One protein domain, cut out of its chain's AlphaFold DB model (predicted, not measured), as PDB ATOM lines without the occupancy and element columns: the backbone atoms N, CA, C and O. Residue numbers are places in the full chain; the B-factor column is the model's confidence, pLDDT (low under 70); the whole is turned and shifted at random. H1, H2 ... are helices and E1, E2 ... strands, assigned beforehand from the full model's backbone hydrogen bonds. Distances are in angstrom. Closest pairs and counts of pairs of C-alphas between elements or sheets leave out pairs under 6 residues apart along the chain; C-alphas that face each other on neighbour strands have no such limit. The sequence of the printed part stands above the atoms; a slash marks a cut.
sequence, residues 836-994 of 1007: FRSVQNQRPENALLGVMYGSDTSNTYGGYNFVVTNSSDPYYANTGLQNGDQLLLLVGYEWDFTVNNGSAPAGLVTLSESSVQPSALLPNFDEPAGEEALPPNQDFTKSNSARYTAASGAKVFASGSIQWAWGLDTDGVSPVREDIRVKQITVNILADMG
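This is residues 836 to 994 of the 1007 residues of the protein "Ig domain-containing protein group 1 domain-containing protein" of Nostoc sp. 'Peltigera membranacea cyanobiont' 213 (UniProt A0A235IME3). Little regular structure: long loops surround a core of short strands, the meander E5-E6-E7, each strand the antiparallel neighbour of the one before, with hairpin E2-E3 beside E5 and antiparallel pair E1-E4 beside E6. H3, the longest helix, lies at the rim, its centre 15.7 A from the mean of the C-alphas, and only grazes the sheet E5-E6-E7 with its residues 989 to 992. The 159 printed residues, 61 in named elements, run H1 E1 E2 E3 E4 E5 E6 E7 H2 H3: mixed class, compact, radius of gyration of the C-alphas 15.8 A, spans 48 by 39 by 26 A.

H1 is 846 to 849, from C-alpha (19.482, 40.149, -32.820); E1 852 to 856; E2 864 to 867; E3 886 to 891; E4 894 to 897; E5 909 to 915, 17.8 A; E6 942 to 949, 23.1 A; E7 955 to 958; H2 962 to 967; H3 980 to 992, 18.3 A, to C-alpha (19.714, 58.050, -21.190).

Within hydrogen-bond range are N 911 and O 945 of E5-E6, 2.9 A, and N 946 and O 958 of E6-E7, 3.0 A. H1 and H3 only graze this sheet. Closest C-alphas are Val 867 and Ser 914 for E2-E5, 4.9 A; Phe 897 and Ser 943 for E4-E6, 4.6 A; Leu 890 and Gln 963 for E3-H2, 5.3 A. Every O i to N i+4 pair is within range in H3; H2 has 0 of 2, but 2 of 3 i+3 pairs.

The printed part has no cut. Links E2-E3, E4-E5, E5-E6 and H2-H3 are long. Residues 921 to 933 have pLDDT under 70.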
ATOM      1  N   PHE A 836      11.569  32.746 -34.189       93.81
ATOM      2  CA  PHE A 836      11.582  33.991 -34.965       93.81
ATOM      3  C   PHE A 836      12.716  34.035 -36.005       93.81
ATOM      4  O   PHE A 836      12.527  34.535 -37.115       93.81
ATOM      5  N   ARG A 837      13.871  33.446 -35.676       89.88
ATOM      6  CA  ARG A 837      15.029  33.315 -36.574       89.88
ATOM      7  C   ARG A 837      14.887  32.252 -37.670       89.88
ATOM      8  O   ARG A 837      15.763  32.180 -38.522       89.88
ATOM      9  N   SER A 838      13.841  31.423 -37.637       88.62
ATOM     10  CA  SER A 838      13.685  30.302 -38.571       88.62
ATOM     11  C   SER A 838      13.615  30.772 -40.026       88.62
ATOM     12  O   SER A 838      13.228  31.910 -40.308       88.62
ATOM     13  N   VAL A 839      13.912  29.884 -40.977       86.25
ATOM     14  CA  VAL A 839      13.841  30.203 -42.418       86.25
ATOM     15  C   VAL A 839      12.429  30.595 -42.875       86.25
ATOM     16  O   VAL A 839      12.272  31.292 -43.880       86.25
ATOM     17  N   GLN A 840      11.397  30.174 -42.137       89.94
ATOM     18  CA  GLN A 840      10.001  30.521 -42.401       89.94
ATOM     19  C   GLN A 840       9.646  31.931 -41.903       89.94
ATOM     20  O   GLN A 840       8.786  32.585 -42.496       89.94
ATOM     21  N   ASN A 841      10.302  32.402 -40.835       91.50
ATOM     22  CA  ASN A 841       9.987  33.671 -40.177       91.50
ATOM     23  C   ASN A 841      10.968  34.805 -40.501       91.50
ATOM     24  O   ASN A 841      10.532  35.950 -40.577       91.50
ATOM     25  N   GLN A 842      12.255  34.502 -40.704       90.94
ATOM     26  CA  GLN A 842      13.320  35.421 -41.145       90.94
ATOM     27  C   GLN A 842      13.435  36.712 -40.316       90.94
ATOM     28  O   GLN A 842      13.730  37.786 -40.841       90.94
ATOM     29  N   ARG A 843      13.188  36.630 -39.006       93.56
ATOM     30  CA  ARG A 843      13.223  37.777 -38.085       93.56
ATOM     31  C   ARG A 843      14.059  37.460 -36.850       93.56
ATOM     32  O   ARG A 843      13.510  37.412 -35.754       93.56
ATOM     33  N   PRO A 844      15.374  37.238 -36.999       93.38
ATOM     34  CA  PRO A 844      16.217  36.876 -35.872       93.38
ATOM     35  C   PRO A 844      16.162  37.917 -34.744       93.38
ATOM     36  O   PRO A 844      15.989  39.120 -34.957       93.38
ATOM     37  N   GLU A 845      16.325  37.439 -33.521       95.06
ATOM     38  CA  GLU A 845      16.227  38.193 -32.275       95.06
ATOM     39  C   GLU A 845      17.206  39.368 -32.286       95.06
ATOM     40  O   GLU A 845      16.805  40.506 -32.018       95.06
ATOM     41  N   ASN A 846      18.445  39.125 -32.740       95.44
ATOM     42  CA  ASN A 846      19.482  40.149 -32.820       95.44
ATOM     43  C   ASN A 846      19.122  41.324 -33.736       95.44
ATOM     44  O   ASN A 846      19.635  42.409 -33.496       95.44
ATOM     45  N   ALA A 847      18.202  41.179 -34.696       96.75
ATOM     46  CA  ALA A 847      17.728  42.301 -35.516       96.75
ATOM     47  C   ALA A 847      16.979  43.382 -34.713       96.75
ATOM     48  O   ALA A 847      16.875  44.535 -35.145       96.75
ATOM     49  N   LEU A 848      16.461  43.028 -33.532       97.81
ATOM     50  CA  LEU A 848      15.866  43.969 -32.583       97.81
ATOM     51  C   LEU A 848      16.735  44.151 -31.344       97.81
ATOM     52  O   LEU A 848      16.921  45.291 -30.930       97.81
ATOM     53  N   LEU A 849      17.258  43.078 -30.754       97.62
ATOM     54  CA  LEU A 849      17.959  43.143 -29.470       97.62
ATOM     55  C   LEU A 849      19.452  43.473 -29.611       97.62
ATOM     56  O   LEU A 849      20.074  43.934 -28.662       97.62
ATOM     57  N   GLY A 850      20.047  43.226 -30.781       97.06
ATOM     58  CA  GLY A 850      21.500  43.247 -30.988       97.06
ATOM     59  C   GLY A 850      22.221  41.974 -30.529       97.06
ATOM     60  O   GLY A 850      23.306  41.673 -31.025       97.06
ATOM     61  N   VAL A 851      21.593  41.188 -29.657       96.12
ATOM     62  CA  VAL A 851      22.055  39.882 -29.164       96.12
ATOM     63  C   VAL A 851      20.993  38.811 -29.422       96.12
ATOM     64  O   VAL A 851      19.867  39.122 -29.808       96.12
ATOM     65  N   MET A 852      21.369  37.544 -29.285       92.62
ATOM     66  CA  MET A 852      20.525  36.392 -29.588       92.62
ATOM     67  C   MET A 852      20.800  35.247 -28.614       92.62
ATOM     68  O   MET A 852      21.954  35.061 -28.232       92.62
ATOM     69  N   TYR A 853      19.770  34.461 -28.270       92.25
ATOM     70  CA  TYR A 853      19.906  33.291 -27.392       92.25
ATOM     71  C   TYR A 853      21.043  32.375 -27.832       92.25
ATOM     72  O   TYR A 853      21.096  31.961 -29.000       92.25
ATOM     73  N   GLY A 854      21.930  32.085 -26.879       88.75
ATOM     74  CA  GLY A 854      23.077  31.206 -27.054       88.75
ATOM     75  C   GLY A 854      22.911  29.867 -26.361       88.75
ATOM     76  O   GLY A 854      23.024  28.832 -27.017       88.75
ATOM     77  N   SER A 855      22.713  29.888 -25.042       90.19
ATOM     78  CA  SER A 855      22.623  28.681 -24.221       90.19
ATOM     79  C   SER A 855      22.101  28.999 -22.813       90.19
ATOM     80  O   SER A 855      21.754  30.137 -22.485       90.19
ATOM     81  N   ASP A 856      22.067  27.967 -21.986       90.31
ATOM     82  CA  ASP A 856      21.572  27.929 -20.622       90.31
ATOM     83  C   ASP A 856      22.516  27.130 -19.701       90.31
ATOM     84  O   ASP A 856      23.527  26.552 -20.116       90.31
ATOM     85  N   THR A 857      22.195  27.099 -18.409       88.88
ATOM     86  CA  THR A 857      22.825  26.224 -17.409       88.88
ATOM     87  C   THR A 857      21.754  25.495 -16.621       88.88
ATOM     88  O   THR A 857      20.727  26.078 -16.363       88.88
ATOM     89  N   SER A 858      21.961  24.268 -16.145       84.00
ATOM     90  CA  SER A 858      20.924  23.539 -15.388       84.00
ATOM     91  C   SER A 858      20.647  24.092 -13.980       84.00
ATOM     92  O   SER A 858      19.655  23.721 -13.354       84.00
ATOM     93  N   ASN A 859      21.506  24.973 -13.460       87.12
ATOM     94  CA  ASN A 859      21.356  25.556 -12.130       87.12
ATOM     95  C   ASN A 859      20.724  26.956 -12.206       87.12
ATOM     96  O   ASN A 859      21.414  27.931 -12.497       87.12
ATOM     97  N   THR A 860      19.442  27.073 -11.850       85.94
ATOM     98  CA  THR A 860      18.675  28.336 -11.815       85.94
ATOM     99  C   THR A 860      19.355  29.447 -11.011       85.94
ATOM    100  O   THR A 860      19.302  30.616 -11.392       85.94
ATOM    101  N   TYR A 861      20.000  29.085  -9.898       89.31
ATOM    102  CA  TYR A 861      20.764  29.993  -9.039       89.31
ATOM    103  C   TYR A 861      22.277  29.923  -9.307       89.31
ATOM    104  O   TYR A 861      23.065  30.574  -8.627       89.31
ATOM    105  N   GLY A 862      22.712  29.152 -10.295       89.50
ATOM    106  CA  GLY A 862      24.068  29.205 -10.820       89.50
ATOM    107  C   GLY A 862      24.221  30.377 -11.779       89.50
ATOM    108  O   GLY A 862      23.381  31.276 -11.824       89.50
ATOM    109  N   GLY A 863      25.305  30.363 -12.543       92.75
ATOM    110  CA  GLY A 863      25.588  31.365 -13.560       92.75
ATOM    111  C   GLY A 863      27.060  31.739 -13.585       92.75
ATOM    112  O   GLY A 863      27.899  31.108 -12.937       92.75
ATOM    113  N   TYR A 864      27.349  32.789 -14.335       96.75
ATOM    114  CA  TYR A 864      28.678  33.333 -14.556       96.75
ATOM    115  C   TYR A 864      28.701  34.815 -14.194       96.75
ATOM    116  O   TYR A 864      27.666  35.468 -14.025       96.75
ATOM    117  N   ASN A 865      29.902  35.356 -14.052       97.88
ATOM    118  CA  ASN A 865      30.064  36.771 -13.758       97.88
ATOM    119  C   ASN A 865      29.849  37.596 -15.023       97.88
ATOM    120  O   ASN A 865      30.315  37.219 -16.094       97.88
ATOM    121  N   PHE A 866      29.195  38.741 -14.875       98.38
ATOM    122  CA  PHE A 866      29.121  39.740 -15.928       98.38
ATOM    123  C   PHE A 866      30.453  40.496 -15.975       98.38
ATOM    124  O   PHE A 866      30.837  41.114 -14.981       98.38
ATOM    125  N   VAL A 867      31.167  40.426 -17.102       98.62
ATOM    126  CA  VAL A 867      32.521  40.990 -17.255       98.62
ATOM    127  C   VAL A 867      32.505  42.223 -18.152       98.62
ATOM    128  O   VAL A 867      32.143  42.147 -19.325       98.62
ATOM    129  N   VAL A 868      32.918  43.367 -17.608       98.50
ATOM    130  CA  VAL A 868      32.920  44.659 -18.314       98.50
ATOM    131  C   VAL A 868      34.006  44.689 -19.392       98.50
ATOM    132  O   VAL A 868      35.154  44.349 -19.114       98.50
ATOM    133  N   THR A 869      33.682  45.145 -20.607       95.62
ATOM    134  CA  THR A 869      34.663  45.268 -21.711       95.62
ATOM    135  C   THR A 869      34.699  46.634 -22.392       95.62
ATOM    136  O   THR A 869      35.589  46.881 -23.206       95.62
ATOM    137  N   ASN A 870      33.778  47.540 -22.051       95.44
ATOM    138  CA  ASN A 870      33.758  48.916 -22.547       95.44
ATOM    139  C   ASN A 870      33.425  49.918 -21.422       95.44
ATOM    140  O   ASN A 870      32.414  50.614 -21.472       95.44
ATOM    141  N   SER A 871      34.264  49.993 -20.387       97.25
ATOM    142  CA  SER A 871      34.039  50.831 -19.199       97.25
ATOM    143  C   SER A 871      34.020  52.342 -19.469       97.25
ATOM    144  O   SER A 871      33.551  53.104 -18.629       97.25
ATOM    145  N   SER A 872      34.497  52.794 -20.634       97.44
ATOM    146  CA  SER A 872      34.377  54.192 -21.074       97.44
ATOM    147  C   SER A 872      32.976  54.573 -21.558       97.44
ATOM    148  O   SER A 872      32.710  55.754 -21.784       97.44
ATOM    149  N   ASP A 873      32.092  53.596 -21.762       98.25
ATOM    150  CA  ASP A 873      30.717  53.849 -22.172       98.25
ATOM    151  C   ASP A 873      29.952  54.653 -21.101       98.25
ATOM    152  O   ASP A 873      30.092  54.355 -19.910       98.25
ATOM    153  N   PRO A 874      29.098  55.628 -21.477       97.69
ATOM    154  CA  PRO A 874      28.313  56.404 -20.514       97.69
ATOM    155  C   PRO A 874      27.470  55.556 -19.554       97.69
ATOM    156  O   PRO A 874      27.215  55.984 -18.430       97.69
ATOM    157  N   TYR A 875      27.079  54.337 -19.944       98.19
ATOM    158  CA  TYR A 875      26.332  53.436 -19.061       98.19
ATOM    159  C   TYR A 875      27.136  52.988 -17.828       98.19
ATOM    160  O   TYR A 875      26.536  52.630 -16.815       98.19
ATOM    161  N   TYR A 876      28.469  53.090 -17.846       98.44
ATOM    162  CA  TYR A 876      29.337  52.799 -16.698       98.44
ATOM    163  C   TYR A 876      29.742  54.041 -15.885       98.44
ATOM    164  O   TYR A 876      30.484  53.913 -14.906       98.44
ATOM    165  N   ALA A 877      29.247  55.237 -16.222       97.75
ATOM    166  CA  ALA A 877      29.543  56.451 -15.463       97.75
ATOM    167  C   ALA A 877      29.194  56.291 -13.969       97.75
ATOM    168  O   ALA A 877      28.184  55.688 -13.612       97.75
ATOM    169  N   ASN A 878      30.035  56.835 -13.083       97.12
ATOM    170  CA  ASN A 878      29.853  56.796 -11.623       97.12
ATOM    171  C   ASN A 878      29.856  55.394 -10.978       97.12
ATOM    172  O   ASN A 878      29.553  55.266  -9.796       97.12
ATOM    173  N   THR A 879      30.224  54.340 -11.714       97.69
ATOM    174  CA  THR A 879      30.309  52.972 -11.164       97.69
ATOM    175  C   THR A 879      31.687  52.637 -10.590       97.69
ATOM    176  O   THR A 879      31.814  51.724  -9.777       97.69
ATOM    177  N   GLY A 880      32.730  53.340 -11.053       97.19
ATOM    178  CA  GLY A 880      34.131  53.011 -10.779       97.19
ATOM    179  C   GLY A 880      34.651  51.760 -11.502       97.19
ATOM    180  O   GLY A 880      35.818  51.423 -11.318       97.19
ATOM    181  N   LEU A 881      33.820  51.091 -12.312       98.06
ATOM    182  CA  LEU A 881      34.185  49.864 -13.022       98.06
ATOM    183  C   LEU A 881      35.210  50.124 -14.130       98.06
ATOM    184  O   LEU A 881      35.165  51.143 -14.820       98.06
ATOM    185  N   GLN A 882      36.101  49.160 -14.325       98.31
ATOM    186  CA  GLN A 882      37.102  49.110 -15.383       98.31
ATOM    187  C   GLN A 882      36.903  47.877 -16.269       98.31
ATOM    188  O   GLN A 882      36.235  46.914 -15.893       98.31
ATOM    189  N   ASN A 883      37.505  47.885 -17.458       98.44
ATOM    190  CA  ASN A 883      37.542  46.697 -18.310       98.44
ATOM    191  C   ASN A 883      38.174  45.512 -17.562       98.44
ATOM    192  O   ASN A 883      39.266  45.631 -17.010       98.44
ATOM    193  N   GLY A 884      37.495  44.367 -17.583       97.94
ATOM    194  CA  GLY A 884      37.863  43.153 -16.855       97.94
ATOM    195  C   GLY A 884      37.209  43.014 -15.478       97.94
ATOM    196  O   GLY A 884      37.204  41.904 -14.941       97.94
ATOM    197  N   ASP A 885      36.617  44.081 -14.925       98.50
ATOM    198  CA  ASP A 885      35.883  43.990 -13.663       98.50
ATOM    199  C   ASP A 885      34.658  43.086 -13.800       98.50
ATOM    200  O   ASP A 885      34.003  43.014 -14.845       98.50
ATOM    201  N   GLN A 886      34.347  42.398 -12.701       98.12
ATOM    202  CA  GLN A 886      33.333  41.356 -12.654       98.12
ATOM    203  C   GLN A 886      32.208  41.721 -11.685       98.12
ATOM    204  O   GLN A 886      32.451  42.125 -10.545       98.12
ATOM    205  N   LEU A 887      30.971  41.522 -12.137       97.88
ATOM    206  CA  LEU A 887      29.762  41.591 -11.320       97.88
ATOM    207  C   LEU A 887      29.237  40.165 -11.131       97.88
ATOM    208  O   LEU A 887      29.025  39.432 -12.101       97.88
ATOM    209  N   LEU A 888      29.123  39.743  -9.873       95.50
ATOM    210  CA  LEU A 888      29.028  38.330  -9.515       95.50
ATOM    211  C   LEU A 888      27.695  37.703  -9.932       95.50
ATOM    212  O   LEU A 888      26.637  38.176  -9.529       95.50
ATOM    213  N   LEU A 889      27.768  36.580 -10.654       95.38
ATOM    214  CA  LEU A 889      26.618  35.728 -10.987       95.38
ATOM    215  C   LEU A 889      25.439  36.490 -11.624       95.38
ATOM    216  O   LEU A 889      24.286  36.281 -11.254       95.38
ATOM    217  N   LEU A 890      25.718  37.390 -12.566       96.81
ATOM    218  CA  LEU A 890      24.686  38.144 -13.294       96.81
ATOM    219  C   LEU A 890      24.487  37.670 -14.733       96.81
ATOM    220  O   LEU A 890      23.733  38.297 -15.474       96.81
ATOM    221  N   VAL A 891      25.136  36.575 -15.136       97.00
ATOM    222  CA  VAL A 891      24.965  35.931 -16.444       97.00
ATOM    223  C   VAL A 891      24.400  34.525 -16.254       97.00
ATOM    224  O   VAL A 891      25.079  33.649 -15.719       97.00
ATOM    225  N   GLY A 892      23.164  34.313 -16.697       93.06
ATOM    226  CA  GLY A 892      22.392  33.083 -16.512       93.06
ATOM    227  C   GLY A 892      20.927  33.427 -16.242       93.06
ATOM    228  O   GLY A 892      20.529  34.580 -16.343       93.06
ATOM    229  N   TYR A 893      20.044  32.508 -15.861       91.94
ATOM    230  CA  TYR A 893      20.054  31.058 -16.095       91.94
ATOM    231  C   TYR A 893      20.229  30.737 -17.591       91.94
ATOM    232  O   TYR A 893      20.883  29.761 -17.938       91.94
ATOM    233  N   GLU A 894      19.777  31.652 -18.447       93.62
ATOM    234  CA  GLU A 894      20.027  31.686 -19.885       93.62
ATOM    235  C   GLU A 894      20.738  32.984 -20.257       93.62
ATOM    236  O   GLU A 894      20.634  33.992 -19.543       93.62
ATOM    237  N   TRP A 895      21.470  32.955 -21.367       95.25
ATOM    238  CA  TRP A 895      22.200  34.114 -21.853       95.25
ATOM    239  C   TRP A 895      22.166  34.244 -23.369       95.25
ATOM    240  O   TRP A 895      22.094  33.268 -24.124       95.25
ATOM    241  N   ASP A 896      22.314  35.492 -23.794       95.69
ATOM    242  CA  ASP A 896      22.443  35.858 -25.191       95.69
ATOM    243  C   ASP A 896      23.894  36.219 -25.520       95.69
ATOM    244  O   ASP A 896      24.714  36.541 -24.649       95.69
ATOM    245  N   PHE A 897      24.211  36.177 -26.807       94.38
ATOM    246  CA  PHE A 897      25.512  36.541 -27.347       94.38
ATOM    247  C   PHE A 897      25.359  37.268 -28.687       94.38
ATOM    248  O   PHE A 897      24.284  37.304 -29.294       94.38
ATOM    249  N   THR A 898      26.437  37.903 -29.139       93.31
ATOM    250  CA  THR A 898      26.461  38.583 -30.440       93.31
ATOM    251  C   THR A 898      26.678  37.585 -31.576       93.31
ATOM    252  O   THR A 898      27.581  36.757 -31.528       93.31
ATOM    253  N   VAL A 899      25.849  37.675 -32.622       89.50
ATOM    254  CA  VAL A 899      25.881  36.761 -33.778       89.50
ATOM    255  C   VAL A 899      26.228  37.518 -35.052       89.50
ATOM    256  O   VAL A 899      25.611  38.540 -35.361       89.50
ATOM    257  N   ASN A 900      27.154  36.972 -35.845       87.19
ATOM    258  CA  ASN A 900      27.515  37.520 -37.155       87.19
ATOM    259  C   ASN A 900      26.687  36.900 -38.299       87.19
ATOM    260  O   ASN A 900      27.195  36.096 -39.077       87.19
ATOM    261  N   ASN A 901      25.402  37.260 -38.382       87.81
ATOM    262  CA  ASN A 901      24.450  36.795 -39.408       87.81
ATOM    263  C   ASN A 901      24.001  37.899 -40.386       87.81
ATOM    264  O   ASN A 901      23.043  37.708 -41.128       87.81
ATOM    265  N   GLY A 902      24.634  39.076 -40.349       90.06
ATOM    266  CA  GLY A 902      24.244  40.234 -41.163       90.06
ATOM    267  C   GLY A 902      22.979  40.973 -40.703       90.06
ATOM    268  O   GLY A 902      22.655  42.005 -41.283       90.06
ATOM    269  N   SER A 903      22.297  40.504 -39.653       93.12
ATOM    270  CA  SER A 903      21.059  41.112 -39.134       93.12
ATOM    271  C   SER A 903      21.279  42.037 -37.936       93.12
ATOM    272  O   SER A 903      20.334  42.678 -37.482       93.12
ATOM    273  N   ALA A 904      22.501  42.121 -37.403       93.00
ATOM    274  CA  ALA A 904      22.812  42.998 -36.279       93.00
ATOM    275  C   ALA A 904      22.587  44.489 -36.644       93.00
ATOM    276  O   ALA A 904      23.002  44.922 -37.724       93.00
ATOM    277  N   PRO A 905      21.972  45.297 -35.761       96.06
ATOM    278  CA  PRO A 905      21.752  46.720 -35.992       96.06
ATOM    279  C   PRO A 905      23.057  47.493 -36.199       96.06
ATOM    280  O   PRO A 905      24.079  47.218 -35.568       96.06
ATOM    281  N   ALA A 906      23.010  48.516 -37.054       94.06
ATOM    282  CA  ALA A 906      24.143  49.411 -37.255       94.06
ATOM    283  C   ALA A 906      24.520  50.132 -35.948       94.06
ATOM    284  O   ALA A 906      23.654  50.582 -35.199       94.06
ATOM    285  N   GLY A 907      25.825  50.268 -35.692       94.75
ATOM    286  CA  GLY A 907      26.330  50.945 -34.493       94.75
ATOM    287  C   GLY A 907      26.147  50.153 -33.194       94.75
ATOM    288  O   GLY A 907      26.096  50.766 -32.129       94.75
ATOM    289  N   LEU A 908      26.031  48.821 -33.273       97.50
ATOM    290  CA  LEU A 908      26.016  47.947 -32.103       97.50
ATOM    291  C   LEU A 908      27.292  48.131 -31.267       97.50
ATOM    292  O   LEU A 908      28.406  48.052 -31.781       97.50
ATOM    293  N   VAL A 909      27.109  48.360 -29.971       98.06
ATOM    294  CA  VAL A 909      28.175  48.504 -28.979       98.06
ATOM    295  C   VAL A 909      28.079  47.345 -28.000       98.06
ATOM    296  O   VAL A 909      27.076  47.216 -27.299       98.06
ATOM    297  N   THR A 910      29.131  46.535 -27.920       97.69
ATOM    298  CA  THR A 910      29.281  45.503 -26.887       97.69
ATOM    299  C   THR A 910      29.717  46.154 -25.577       97.69
ATOM    300  O   THR A 910      30.727  46.860 -25.532       97.69
ATOM    301  N   LEU A 911      28.949  45.934 -24.512       98.25
ATOM    302  CA  LEU A 911      29.199  46.502 -23.184       98.25
ATOM    303  C   LEU A 911      29.915  45.496 -22.270       98.25
ATOM    304  O   LEU A 911      30.807  45.869 -21.503       98.25
ATOM    305  N   SER A 912      29.573  44.214 -22.413       98.38
ATOM    306  CA  SER A 912      30.218  43.107 -21.710       98.38
ATOM    307  C   SER A 912      30.538  41.936 -22.626       98.38
ATOM    308  O   SER A 912      29.862  41.688 -23.629       98.38
ATOM    309  N   GLU A 913      31.545  41.170 -22.224       98.06
ATOM    310  CA  GLU A 913      31.866  39.870 -22.797       98.06
ATOM    311  C   GLU A 913      32.249  38.916 -21.669       98.06
ATOM    312  O   GLU A 913      33.355  38.945 -21.132       98.06
ATOM    313  N   SER A 914      31.306  38.060 -21.299       98.19
ATOM    314  CA  SER A 914      31.444  37.146 -20.171       98.19
ATOM    315  C   SER A 914      31.779  35.750 -20.673       98.19
ATOM    316  O   SER A 914      31.173  35.276 -21.629       98.19
ATOM    317  N   SER A 915      32.740  35.086 -20.029       96.75
ATOM    318  CA  SER A 915      33.073  33.695 -20.357       96.75
ATOM    319  C   SER A 915      32.071  32.752 -19.698       96.75
ATOM    320  O   SER A 915      31.838  32.840 -18.493       96.75
ATOM    321  N   VAL A 916      31.499  31.850 -20.487       95.00
ATOM    322  CA  VAL A 916      30.427  30.933 -20.082       95.00
ATOM    323  C   VAL A 916      30.740  29.510 -20.542       95.00
ATOM    324  O   VAL A 916      31.563  29.295 -21.434       95.00
ATOM    325  N   GLN A 917      30.106  28.521 -19.913       92.88
ATOM    326  CA  GLN A 917      30.125  27.126 -20.360       92.88
ATOM    327  C   GLN A 917      28.688  26.705 -20.709       92.88
ATOM    328  O   GLN A 917      27.857  26.602 -19.802       92.88
ATOM    329  N   PRO A 918      28.371  26.514 -21.999       85.62
ATOM    330  CA  PRO A 918      27.026  26.164 -22.444       85.62
ATOM    331  C   PRO A 918      26.643  24.748 -22.008       85.62
ATOM    332  O   PRO A 918      27.441  23.820 -22.161       85.62
ATOM    333  N   SER A 919      25.425  24.570 -21.483       82.31
ATOM    334  CA  SER A 919      24.904  23.231 -21.164       82.31
ATOM    335  C   SER A 919      24.559  22.444 -22.435       82.31
ATOM    336  O   SER A 919      24.771  21.231 -22.505       82.31
ATOM    337  N   ALA A 920      24.119  23.163 -23.472       74.25
ATOM    338  CA  ALA A 920      23.889  22.669 -24.821       74.25
ATOM    339  C   ALA A 920      24.265  23.736 -25.864       74.25
ATOM    340  O   ALA A 920      24.050  24.929 -25.660       74.25
ATOM    341  N   LEU A 921      24.832  23.311 -26.997       67.69
ATOM    342  CA  LEU A 921      25.230  24.201 -28.093       67.69
ATOM    343  C   LEU A 921      24.149  24.253 -29.174       67.69
ATOM    344  O   LEU A 921      23.751  23.209 -29.690       67.69
ATOM    345  N   LEU A 922      23.759  25.448 -29.615       64.62
ATOM    346  CA  LEU A 922      23.145  25.616 -30.934       64.62
ATOM    347  C   LEU A 922      24.199  25.319 -32.026       64.62
ATOM    348  O   LEU A 922      25.365  25.664 -31.841       64.62
ATOM    349  N   PRO A 923      23.856  24.674 -33.159       57.00
ATOM    350  CA  PRO A 923      22.530  24.216 -33.597       57.00
ATOM    351  C   PRO A 923      22.145  22.806 -33.111       57.00
ATOM    352  O   PRO A 923      21.087  22.304 -33.471       57.00
ATOM    353  N   ASN A 924      22.981  22.139 -32.307       58.12
ATOM    354  CA  ASN A 924      22.684  20.785 -31.809       58.12
ATOM    355  C   ASN A 924      21.485  20.765 -30.841       58.12
ATOM    356  O   ASN A 924      20.944  19.700 -30.540       58.12
ATOM    357  N   PHE A 925      21.087  21.940 -30.354       63.19
ATOM    358  CA  PHE A 925      19.923  22.174 -29.518       63.19
ATOM    359  C   PHE A 925      18.723  22.595 -30.384       63.19
ATOM    360  O   PHE A 925      18.581  23.753 -30.763       63.19
ATOM    361  N   ASP A 926      17.849  21.636 -30.694       62.97
ATOM    362  CA  ASP A 926      16.479  21.903 -31.162       62.97
ATOM    363  C   ASP A 926      16.338  22.568 -32.556       62.97
ATOM    364  O   ASP A 926      15.316  23.196 -32.833       62.97
ATOM    365  N   GLU A 927      17.336  22.477 -33.449       65.12
ATOM    366  CA  GLU A 927      17.159  22.848 -34.868       65.12
ATOM    367  C   GLU A 927      16.687  21.642 -35.708       65.12
ATOM    368  O   GLU A 927      17.316  20.577 -35.664       65.12
ATOM    369  N   PRO A 928      15.606  21.766 -36.507       64.75
ATOM    370  CA  PRO A 928      15.233  20.737 -37.474       64.75
ATOM    371  C   PRO A 928      16.331  20.538 -38.527       64.75
ATOM    372  O   PRO A 928      17.008  21.482 -38.940       64.75
ATOM    373  N   ALA A 929      16.477  19.310 -39.028       58.59
ATOM    374  CA  ALA A 929      17.413  19.027 -40.112       58.59
ATOM    375  C   ALA A 929      17.078  19.868 -41.361       58.59
ATOM    376  O   ALA A 929      16.020  19.691 -41.963       58.59
ATOM    377  N   GLY A 930      17.994  20.757 -41.763       58.44
ATOM    378  CA  GLY A 930      17.854  21.605 -42.954       58.44
ATOM    379  C   GLY A 930      17.402  23.047 -42.701       58.44
ATOM    380  O   GLY A 930      17.327  23.807 -43.666       58.44
ATOM    381  N   GLU A 931      17.139  23.456 -41.454       64.19
ATOM    382  CA  GLU A 931      17.055  24.884 -41.112       64.19
ATOM    383  C   GLU A 931      18.475  25.472 -40.994       64.19
ATOM    384  O   GLU A 931      19.409  24.768 -40.598       64.19
ATOM    385  N   GLU A 932      18.673  26.732 -41.411       56.34
ATOM    386  CA  GLU A 932      19.979  27.394 -41.290       56.34
ATOM    387  C   GLU A 932      20.367  27.459 -39.810       56.34
ATOM    388  O   GLU A 932      19.840  28.257 -39.034       56.34
ATOM    389  N   ALA A 933      21.319  26.607 -39.431       60.94
ATOM    390  CA  ALA A 933      22.094  26.783 -38.220       60.94
ATOM    391  C   ALA A 933      22.649  28.213 -38.165       60.94
ATOM    392  O   ALA A 933      22.898  28.842 -39.198       60.94
ATOM    393  N   LEU A 934      22.912  28.699 -36.949       73.00
ATOM    394  CA  LEU A 934      23.716  29.905 -36.761       73.00
ATOM    395  C   LEU A 934      24.960  29.868 -37.671       73.00
ATOM    396  O   LEU A 934      25.541  28.790 -37.848       73.00
ATOM    397  N   PRO A 935      25.394  31.014 -38.232       75.56
ATOM    398  CA  PRO A 935      26.517  31.043 -39.162       75.56
ATOM    399  C   PRO A 935      27.748  30.338 -38.571       75.56
ATOM    400  O   PRO A 935      27.993  30.472 -37.369       75.56
ATOM    401  N   PRO A 936      28.547  29.609 -39.369       73.12
ATOM    402  CA  PRO A 936      29.690  28.864 -38.850       73.12
ATOM    403  C   PRO A 936      30.679  29.782 -38.112       73.12
ATOM    404  O   PRO A 936      30.852  30.944 -38.481       73.12
ATOM    405  N   ASN A 937      31.377  29.230 -37.113       75.69
ATOM    406  CA  ASN A 937      32.375  29.919 -36.277       75.69
ATOM    407  C   ASN A 937      31.818  30.957 -35.277       75.69
ATOM    408  O   ASN A 937      32.500  31.937 -34.981       75.69
ATOM    409  N   GLN A 938      30.613  30.751 -34.732       84.31
ATOM    410  CA  GLN A 938      30.191  31.478 -33.525       84.31
ATOM    411  C   GLN A 938      30.980  31.010 -32.290       84.31
ATOM    412  O   GLN A 938      31.290  29.823 -32.165       84.31
ATOM    413  N   ASP A 939      31.256  31.926 -31.357       86.69
ATOM    414  CA  ASP A 939      31.855  31.601 -30.059       86.69
ATOM    415  C   ASP A 939      30.772  31.443 -28.983       86.69
ATOM    416  O   ASP A 939      30.353  32.395 -28.326       86.69
ATOM    417  N   PHE A 940      30.329  30.203 -28.787       85.06
ATOM    418  CA  PHE A 940      29.319  29.843 -27.787       85.06
ATOM    419  C   PHE A 940      29.837  29.852 -26.343       85.06
ATOM    420  O   PHE A 940      29.074  29.603 -25.409       85.06
ATOM    421  N   THR A 941      31.129  30.121 -26.138       90.31
ATOM    422  CA  THR A 941      31.721  30.269 -24.801       90.31
ATOM    423  C   THR A 941      31.621  31.700 -24.283       90.31
ATOM    424  O   THR A 941      32.216  32.038 -23.256       90.31
ATOM    425  N   LYS A 942      30.843  32.545 -24.973       93.62
ATOM    426  CA  LYS A 942      30.653  33.959 -24.663       93.62
ATOM    427  C   LYS A 942      29.185  34.304 -24.448       93.62
ATOM    428  O   LYS A 942      28.296  33.773 -25.105       93.62
ATOM    429  N   SER A 943      28.961  35.245 -23.540       96.50
ATOM    430  CA  SER A 943      27.716  35.996 -23.394       96.50
ATOM    431  C   SER A 943      28.018  37.483 -23.529       96.50
ATOM    432  O   SER A 943      29.058  37.949 -23.050       96.50
ATOM    433  N   ASN A 944      27.114  38.232 -24.159       97.94
ATOM    434  CA  ASN A 944      27.281  39.661 -24.376       97.94
ATOM    435  C   ASN A 944      26.063  40.452 -23.912       97.94
ATOM    436  O   ASN A 944      24.932  40.102 -24.233       97.94
ATOM    437  N   SER A 945      26.317  41.592 -23.270       98.44
ATOM    438  CA  SER A 945      25.363  42.702 -23.253       98.44
ATOM    439  C   SER A 945      25.718  43.707 -24.336       98.44
ATOM    440  O   SER A 945      26.896  43.903 -24.665       98.44
ATOM    441  N   ALA A 946      24.704  44.356 -24.895       98.25
ATOM    442  CA  ALA A 946      24.901  45.299 -25.979       98.25
ATOM    443  C   ALA A 946      23.894  46.445 -25.947       98.25
ATOM    444  O   ALA A 946      22.818  46.360 -25.351       98.25
ATOM    445  N   ARG A 947      24.246  47.529 -26.637       98.44
ATOM    446  CA  ARG A 947      23.332  48.632 -26.927       98.44
ATOM    447  C   ARG A 947      23.496  49.127 -28.354       98.44
ATOM    448  O   ARG A 947      24.567  49.004 -28.941       98.44
ATOM    449  N   TYR A 948      22.465  49.763 -28.890       98.56
ATOM    450  CA  TYR A 948      22.558  50.554 -30.117       98.56
ATOM    451  C   TYR A 948      21.568  51.723 -30.081       98.56
ATOM    452  O   TYR A 948      20.694  51.803 -29.217       98.56
ATOM    453  N   THR A 949      21.727  52.669 -31.004       98.62
ATOM    454  CA  THR A 949      20.732  53.719 -31.258       98.62
ATOM    455  C   THR A 949      20.099  53.447 -32.618       98.62
ATOM    456  O   THR A 949      20.801  53.389 -33.624       98.62
ATOM    457  N   ALA A 950      18.785  53.233 -32.646       98.19
ATOM    458  CA  ALA A 950      18.032  53.017 -33.873       98.19
ATOM    459  C   ALA A 950      18.011  54.290 -34.737       98.19
ATOM    460  O   ALA A 950      18.239  55.394 -34.248       98.19
ATOM    461  N   ALA A 951      17.667  54.153 -36.020       97.31
ATOM    462  CA  ALA A 951      17.587  55.290 -36.947       97.31
ATOM    463  C   ALA A 951      16.590  56.382 -36.502       97.31
ATOM    464  O   ALA A 951      16.748  57.544 -36.861       97.31
ATOM    465  N   SER A 952      15.590  56.018 -35.698       98.19
ATOM    466  CA  SER A 952      14.625  56.930 -35.072       98.19
ATOM    467  C   SER A 952      15.196  57.754 -33.910       98.19
ATOM    468  O   SER A 952      14.512  58.635 -33.400       98.19
ATOM    469  N   GLY A 953      16.413  57.451 -33.449       98.25
ATOM    470  CA  GLY A 953      16.995  57.989 -32.218       98.25
ATOM    471  C   GLY A 953      16.694  57.160 -30.964       98.25
ATOM    472  O   GLY A 953      17.333  57.392 -29.938       98.25
ATOM    473  N   ALA A 954      15.799  56.166 -31.047       98.62
ATOM    474  CA  ALA A 954      15.493  55.274 -29.930       98.62
ATOM    475  C   ALA A 954      16.734  54.498 -29.468       98.62
ATOM    476  O   ALA A 954      17.449  53.891 -30.271       98.62
ATOM    477  N   LYS A 955      16.969  54.482 -28.161       98.75
ATOM    478  CA  LYS A 955      17.992  53.680 -27.494       98.75
ATOM    479  C   LYS A 955      17.469  52.274 -27.270       98.75
ATOM    480  O   LYS A 955      16.350  52.092 -26.794       98.75
ATOM    481  N   VAL A 956      18.295  51.283 -27.582       98.81
ATOM    482  CA  VAL A 956      18.006  49.879 -27.290       98.81
ATOM    483  C   VAL A 956      19.153  49.302 -26.479       98.81
ATOM    484  O   VAL A 956      20.311  49.439 -26.875       98.81
ATOM    485  N   PHE A 957      18.829  48.687 -25.347       98.81
ATOM    486  CA  PHE A 957      19.769  47.999 -24.465       98.81
ATOM    487  C   PHE A 957      19.319  46.555 -24.257       98.81
ATOM    488  O   PHE A 957      18.131  46.317 -24.052       98.81
ATOM    489  N   ALA A 958      20.268  45.622 -24.256       98.75
ATOM    490  CA  ALA A 958      20.057  44.239 -23.859       98.75
ATOM    491  C   ALA A 958      21.121  43.812 -22.841       98.75
ATOM    492  O   ALA A 958      22.320  43.912 -23.120       98.75
ATOM    493  N   SER A 959      20.695  43.307 -21.677       98.31
ATOM    494  CA  SER A 959      21.600  42.723 -20.677       98.31
ATOM    495  C   SER A 959      22.209  41.406 -21.153       98.31
ATOM    496  O   SER A 959      23.274  41.030 -20.668       98.31
ATOM    497  N   GLY A 960      21.529  40.708 -22.071       97.25
ATOM    498  CA  GLY A 960      21.915  39.386 -22.557       97.25
ATOM    499  C   GLY A 960      21.915  38.326 -21.458       97.25
ATOM    500  O   GLY A 960      22.648  37.343 -21.543       97.25
ATOM    501  N   SER A 961      21.115  38.538 -20.409       96.94
ATOM    502  CA  SER A 961      21.006  37.649 -19.254       96.94
ATOM    503  C   SER A 961      19.651  37.807 -18.570       96.94
ATOM    504  O   SER A 961      19.226  38.937 -18.299       96.94
ATOM    505  N   ILE A 962      19.026  36.679 -18.220       95.69
ATOM    506  CA  ILE A 962      17.796  36.624 -17.414       95.69
ATOM    507  C   ILE A 962      18.045  37.164 -15.990       95.69
ATOM    508  O   ILE A 962      17.174  37.787 -15.383       95.69
ATOM    509  N   GLN A 963      19.238  36.945 -15.437       95.56
ATOM    510  CA  GLN A 963      19.561  37.189 -14.026       95.56
ATOM    511  C   GLN A 963      19.895  38.646 -13.675       95.56
ATOM    512  O   GLN A 963      20.164  38.933 -12.509       95.56
ATOM    513  N   TRP A 964      19.870  39.583 -14.631       97.75
ATOM    514  CA  TRP A 964      20.273  40.976 -14.380       97.75
ATOM    515  C   TRP A 964      19.532  41.618 -13.198       97.75
ATOM    516  O   TRP A 964      20.150  42.273 -12.355       97.75
ATOM    517  N   ALA A 965      18.217  41.393 -13.099       97.44
ATOM    518  CA  ALA A 965      17.370  41.976 -12.057       97.44
ATOM    519  C   ALA A 965      17.815  41.609 -10.628       97.44
ATOM    520  O   ALA A 965      17.550  42.359  -9.691       97.44
ATOM    521  N   TRP A 966      18.538  40.500 -10.448       96.75
ATOM    522  CA  TRP A 966      19.028  40.069  -9.137       96.75
ATOM    523  C   TRP A 966      20.189  40.917  -8.606       96.75
ATOM    524  O   TRP A 966      20.437  40.944  -7.401       96.75
ATOM    525  N   GLY A 967      20.869  41.658  -9.488       97.38
ATOM    526  CA  GLY A 967      21.830  42.688  -9.091       97.38
ATOM    527  C   GLY A 967      21.172  43.959  -8.539       97.38
ATOM    528  O   GLY A 967      21.850  44.790  -7.931       97.38
ATOM    529  N   LEU A 968      19.854  44.111  -8.720       97.94
ATOM    530  CA  LEU A 968      19.074  45.279  -8.301       97.94
ATOM    531  C   LEU A 968      18.317  45.048  -6.991       97.94
ATOM    532  O   LEU A 968      18.272  45.938  -6.147       97.94
ATOM    533  N   ASP A 969      17.750  43.859  -6.811       97.00
ATOM    534  CA  ASP A 969      17.122  43.398  -5.570       97.00
ATOM    535  C   ASP A 969      17.294  41.871  -5.472       97.00
ATOM    536  O   ASP A 969      17.394  41.189  -6.490       97.00
ATOM    537  N   THR A 970      17.375  41.320  -4.263       93.44
ATOM    538  CA  THR A 970      17.696  39.899  -4.031       93.44
ATOM    539  C   THR A 970      16.582  39.116  -3.296       93.44
ATOM    540  O   THR A 970      16.788  37.979  -2.867       93.44
ATOM    541  N   ASP A 971      15.356  39.639  -3.155       91.69
ATOM    542  CA  ASP A 971      14.261  38.857  -2.542       91.69
ATOM    543  C   ASP A 971      14.062  37.506  -3.252       91.69
ATOM    544  O   ASP A 971      13.874  37.440  -4.466       91.69
ATOM    545  N   GLY A 972      14.145  36.413  -2.487       88.44
ATOM    546  CA  GLY A 972      14.026  35.048  -3.012       88.44
ATOM    547  C   GLY A 972      15.243  34.527  -3.792       88.44
ATOM    548  O   GLY A 972      15.132  33.462  -4.419       88.44
ATOM    549  N   VAL A 973      16.382  35.229  -3.752       91.00
ATOM    550  CA  VAL A 973      17.626  34.892  -4.465       91.00
ATOM    551  C   VAL A 973      18.726  34.457  -3.493       91.00
ATOM    552  O   VAL A 973      18.935  35.070  -2.449       91.00
ATOM    553  N   SER A 974      19.441  33.381  -3.837       88.75
ATOM    554  CA  SER A 974      20.597  32.882  -3.082       88.75
ATOM    555  C   SER A 974      21.715  32.438  -4.041       88.75
ATOM    556  O   SER A 974      21.409  31.745  -5.012       88.75
ATOM    557  N   PRO A 975      22.992  32.817  -3.824       92.50
ATOM    558  CA  PRO A 975      23.446  33.810  -2.845       92.50
ATOM    559  C   PRO A 975      22.935  35.218  -3.192       92.50
ATOM    560  O   PRO A 975      22.422  35.438  -4.288       92.50
ATOM    561  N   VAL A 976      23.091  36.162  -2.259       93.38
ATOM    562  CA  VAL A 976      22.771  37.583  -2.470       93.38
ATOM    563  C   VAL A 976      23.624  38.166  -3.597       93.38
ATOM    564  O   VAL A 976      24.827  37.909  -3.629       93.38
ATOM    565  N   ARG A 977      23.016  38.945  -4.504       94.25
ATOM    566  CA  ARG A 977      23.699  39.498  -5.696       94.25
ATOM    567  C   ARG A 977      23.576  41.006  -5.864       94.25
ATOM    568  O   ARG A 977      24.158  41.546  -6.798       94.25
ATOM    569  N   GLU A 978      22.838  41.679  -4.985       95.50
ATOM    570  CA  GLU A 978      22.692  43.132  -5.041       95.50
ATOM    571  C   GLU A 978      24.045  43.847  -5.056       95.50
ATOM    572  O   GLU A 978      24.876  43.655  -4.168       95.50
ATOM    573  N   ASP A 979      24.236  44.726  -6.037       97.25
ATOM    574  CA  ASP A 979      25.463  45.502  -6.192       97.25
ATOM    575  C   ASP A 979      25.110  46.940  -6.583       97.25
ATOM    576  O   ASP A 979      24.375  47.193  -7.543       97.25
ATOM    577  N   ILE A 980      25.638  47.913  -5.835       97.44
ATOM    578  CA  ILE A 980      25.376  49.335  -6.086       97.44
ATOM    579  C   ILE A 980      25.836  49.768  -7.484       97.44
ATOM    580  O   ILE A 980      25.218  50.640  -8.091       97.44
ATOM    581  N   ARG A 981      26.859  49.112  -8.041       98.19
ATOM    582  CA  ARG A 981      27.367  49.383  -9.389       98.19
ATOM    583  C   ARG A 981      26.363  48.940 -10.451       98.19
ATOM    584  O   ARG A 981      26.167  49.663 -11.419       98.19
ATOM    585  N   VAL A 982      25.659  47.822 -10.250       98.38
ATOM    586  CA  VAL A 982      24.579  47.357 -11.151       98.38
ATOM    587  C   VAL A 982      23.384  48.307 -11.100       98.38
ATOM    588  O   VAL A 982      22.824  48.671 -12.139       98.38
ATOM    589  N   LYS A 983      23.027  48.756  -9.889       98.38
ATOM    590  CA  LYS A 983      21.992  49.777  -9.672       98.38
ATOM    591  C   LYS A 983      22.353  51.074 -10.407       98.38
ATOM    592  O   LYS A 983      21.513  51.614 -11.121       98.38
ATOM    593  N   GLN A 984      23.608  51.521 -10.317       98.50
ATOM    594  CA  GLN A 984      24.100  52.706 -11.024       98.50
ATOM    595  C   GLN A 984      24.103  52.529 -12.551       98.50
ATOM    596  O   GLN A 984      23.657  53.434 -13.252       98.50
ATOM    597  N   ILE A 985      24.520  51.369 -13.078       98.62
ATOM    598  CA  ILE A 985      24.435  51.076 -14.523       98.62
ATOM    599  C   ILE A 985      22.984  51.188 -14.999       98.62
ATOM    600  O   ILE A 985      22.700  51.850 -15.994       98.62
ATOM    601  N   THR A 986      22.048  50.590 -14.261       98.62
ATOM    602  CA  THR A 986      20.625  50.605 -14.628       98.62
ATOM    603  C   THR A 986      20.037  52.017 -14.554       98.62
ATOM    604  O   THR A 986      19.272  52.399 -15.436       98.62
ATOM    605  N   VAL A 987      20.444  52.835 -13.573       98.50
ATOM    606  CA  VAL A 987      20.114  54.271 -13.525       98.50
ATOM    607  C   VAL A 987      20.638  55.009 -14.757       98.50
ATOM    608  O   VAL A 987      19.884  55.762 -15.364       98.50
ATOM    609  N   ASN A 988      21.896  54.788 -15.151       98.56
ATOM    610  CA  ASN A 988      22.481  55.454 -16.316       98.56
ATOM    611  C   ASN A 988      21.738  55.083 -17.608       98.56
ATOM    612  O   ASN A 988      21.443  55.962 -18.414       98.56
ATOM    613  N   ILE A 989      21.395  53.800 -17.773       98.75
ATOM    614  CA  ILE A 989      20.611  53.300 -18.910       98.75
ATOM    615  C   ILE A 989      19.249  53.996 -18.962       98.75
ATOM    616  O   ILE A 989      18.894  54.586 -19.978       98.75
ATOM    617  N   LEU A 990      18.480  53.948 -17.870       98.75
ATOM    618  CA  LEU A 990      17.127  54.506 -17.843       98.75
ATOM    619  C   LEU A 990      17.132  56.035 -17.994       98.75
ATOM    620  O   LEU A 990      16.272  56.577 -18.689       98.75
ATOM    621  N   ALA A 991      18.130  56.723 -17.429       98.25
ATOM    622  CA  ALA A 991      18.291  58.165 -17.577       98.25
ATOM    623  C   ALA A 991      18.608  58.576 -19.027       98.25
ATOM    624  O   ALA A 991      18.015  59.546 -19.503       98.25
ATOM    625  N   ASP A 992      19.465  57.835 -19.748       98.31
ATOM    626  CA  ASP A 992      19.714  58.050 -21.190       98.31
ATOM    627  C   ASP A 992      18.454  57.778 -22.031       98.31
ATOM    628  O   ASP A 992      18.209  58.434 -23.043       98.31
ATOM    629  N   MET A 993      17.595  56.867 -21.567       98.62
ATOM    630  CA  MET A 993      16.275  56.601 -22.148       98.62
ATOM    631  C   MET A 993      15.189  57.610 -21.717       98.62
ATOM    632  O   MET A 993      14.036  57.504 -22.142       98.62
ATOM    633  N   GLY A 994      15.528  58.609 -20.897       97.31
ATOM    634  CA  GLY A 994      14.628  59.695 -20.498       97.31
ATOM    635  C   GLY A 994      13.717  59.407 -19.300       97.31
ATOM    636  O   GLY A 994      12.818  60.216 -19.042       97.31
TER     637      GLY A 994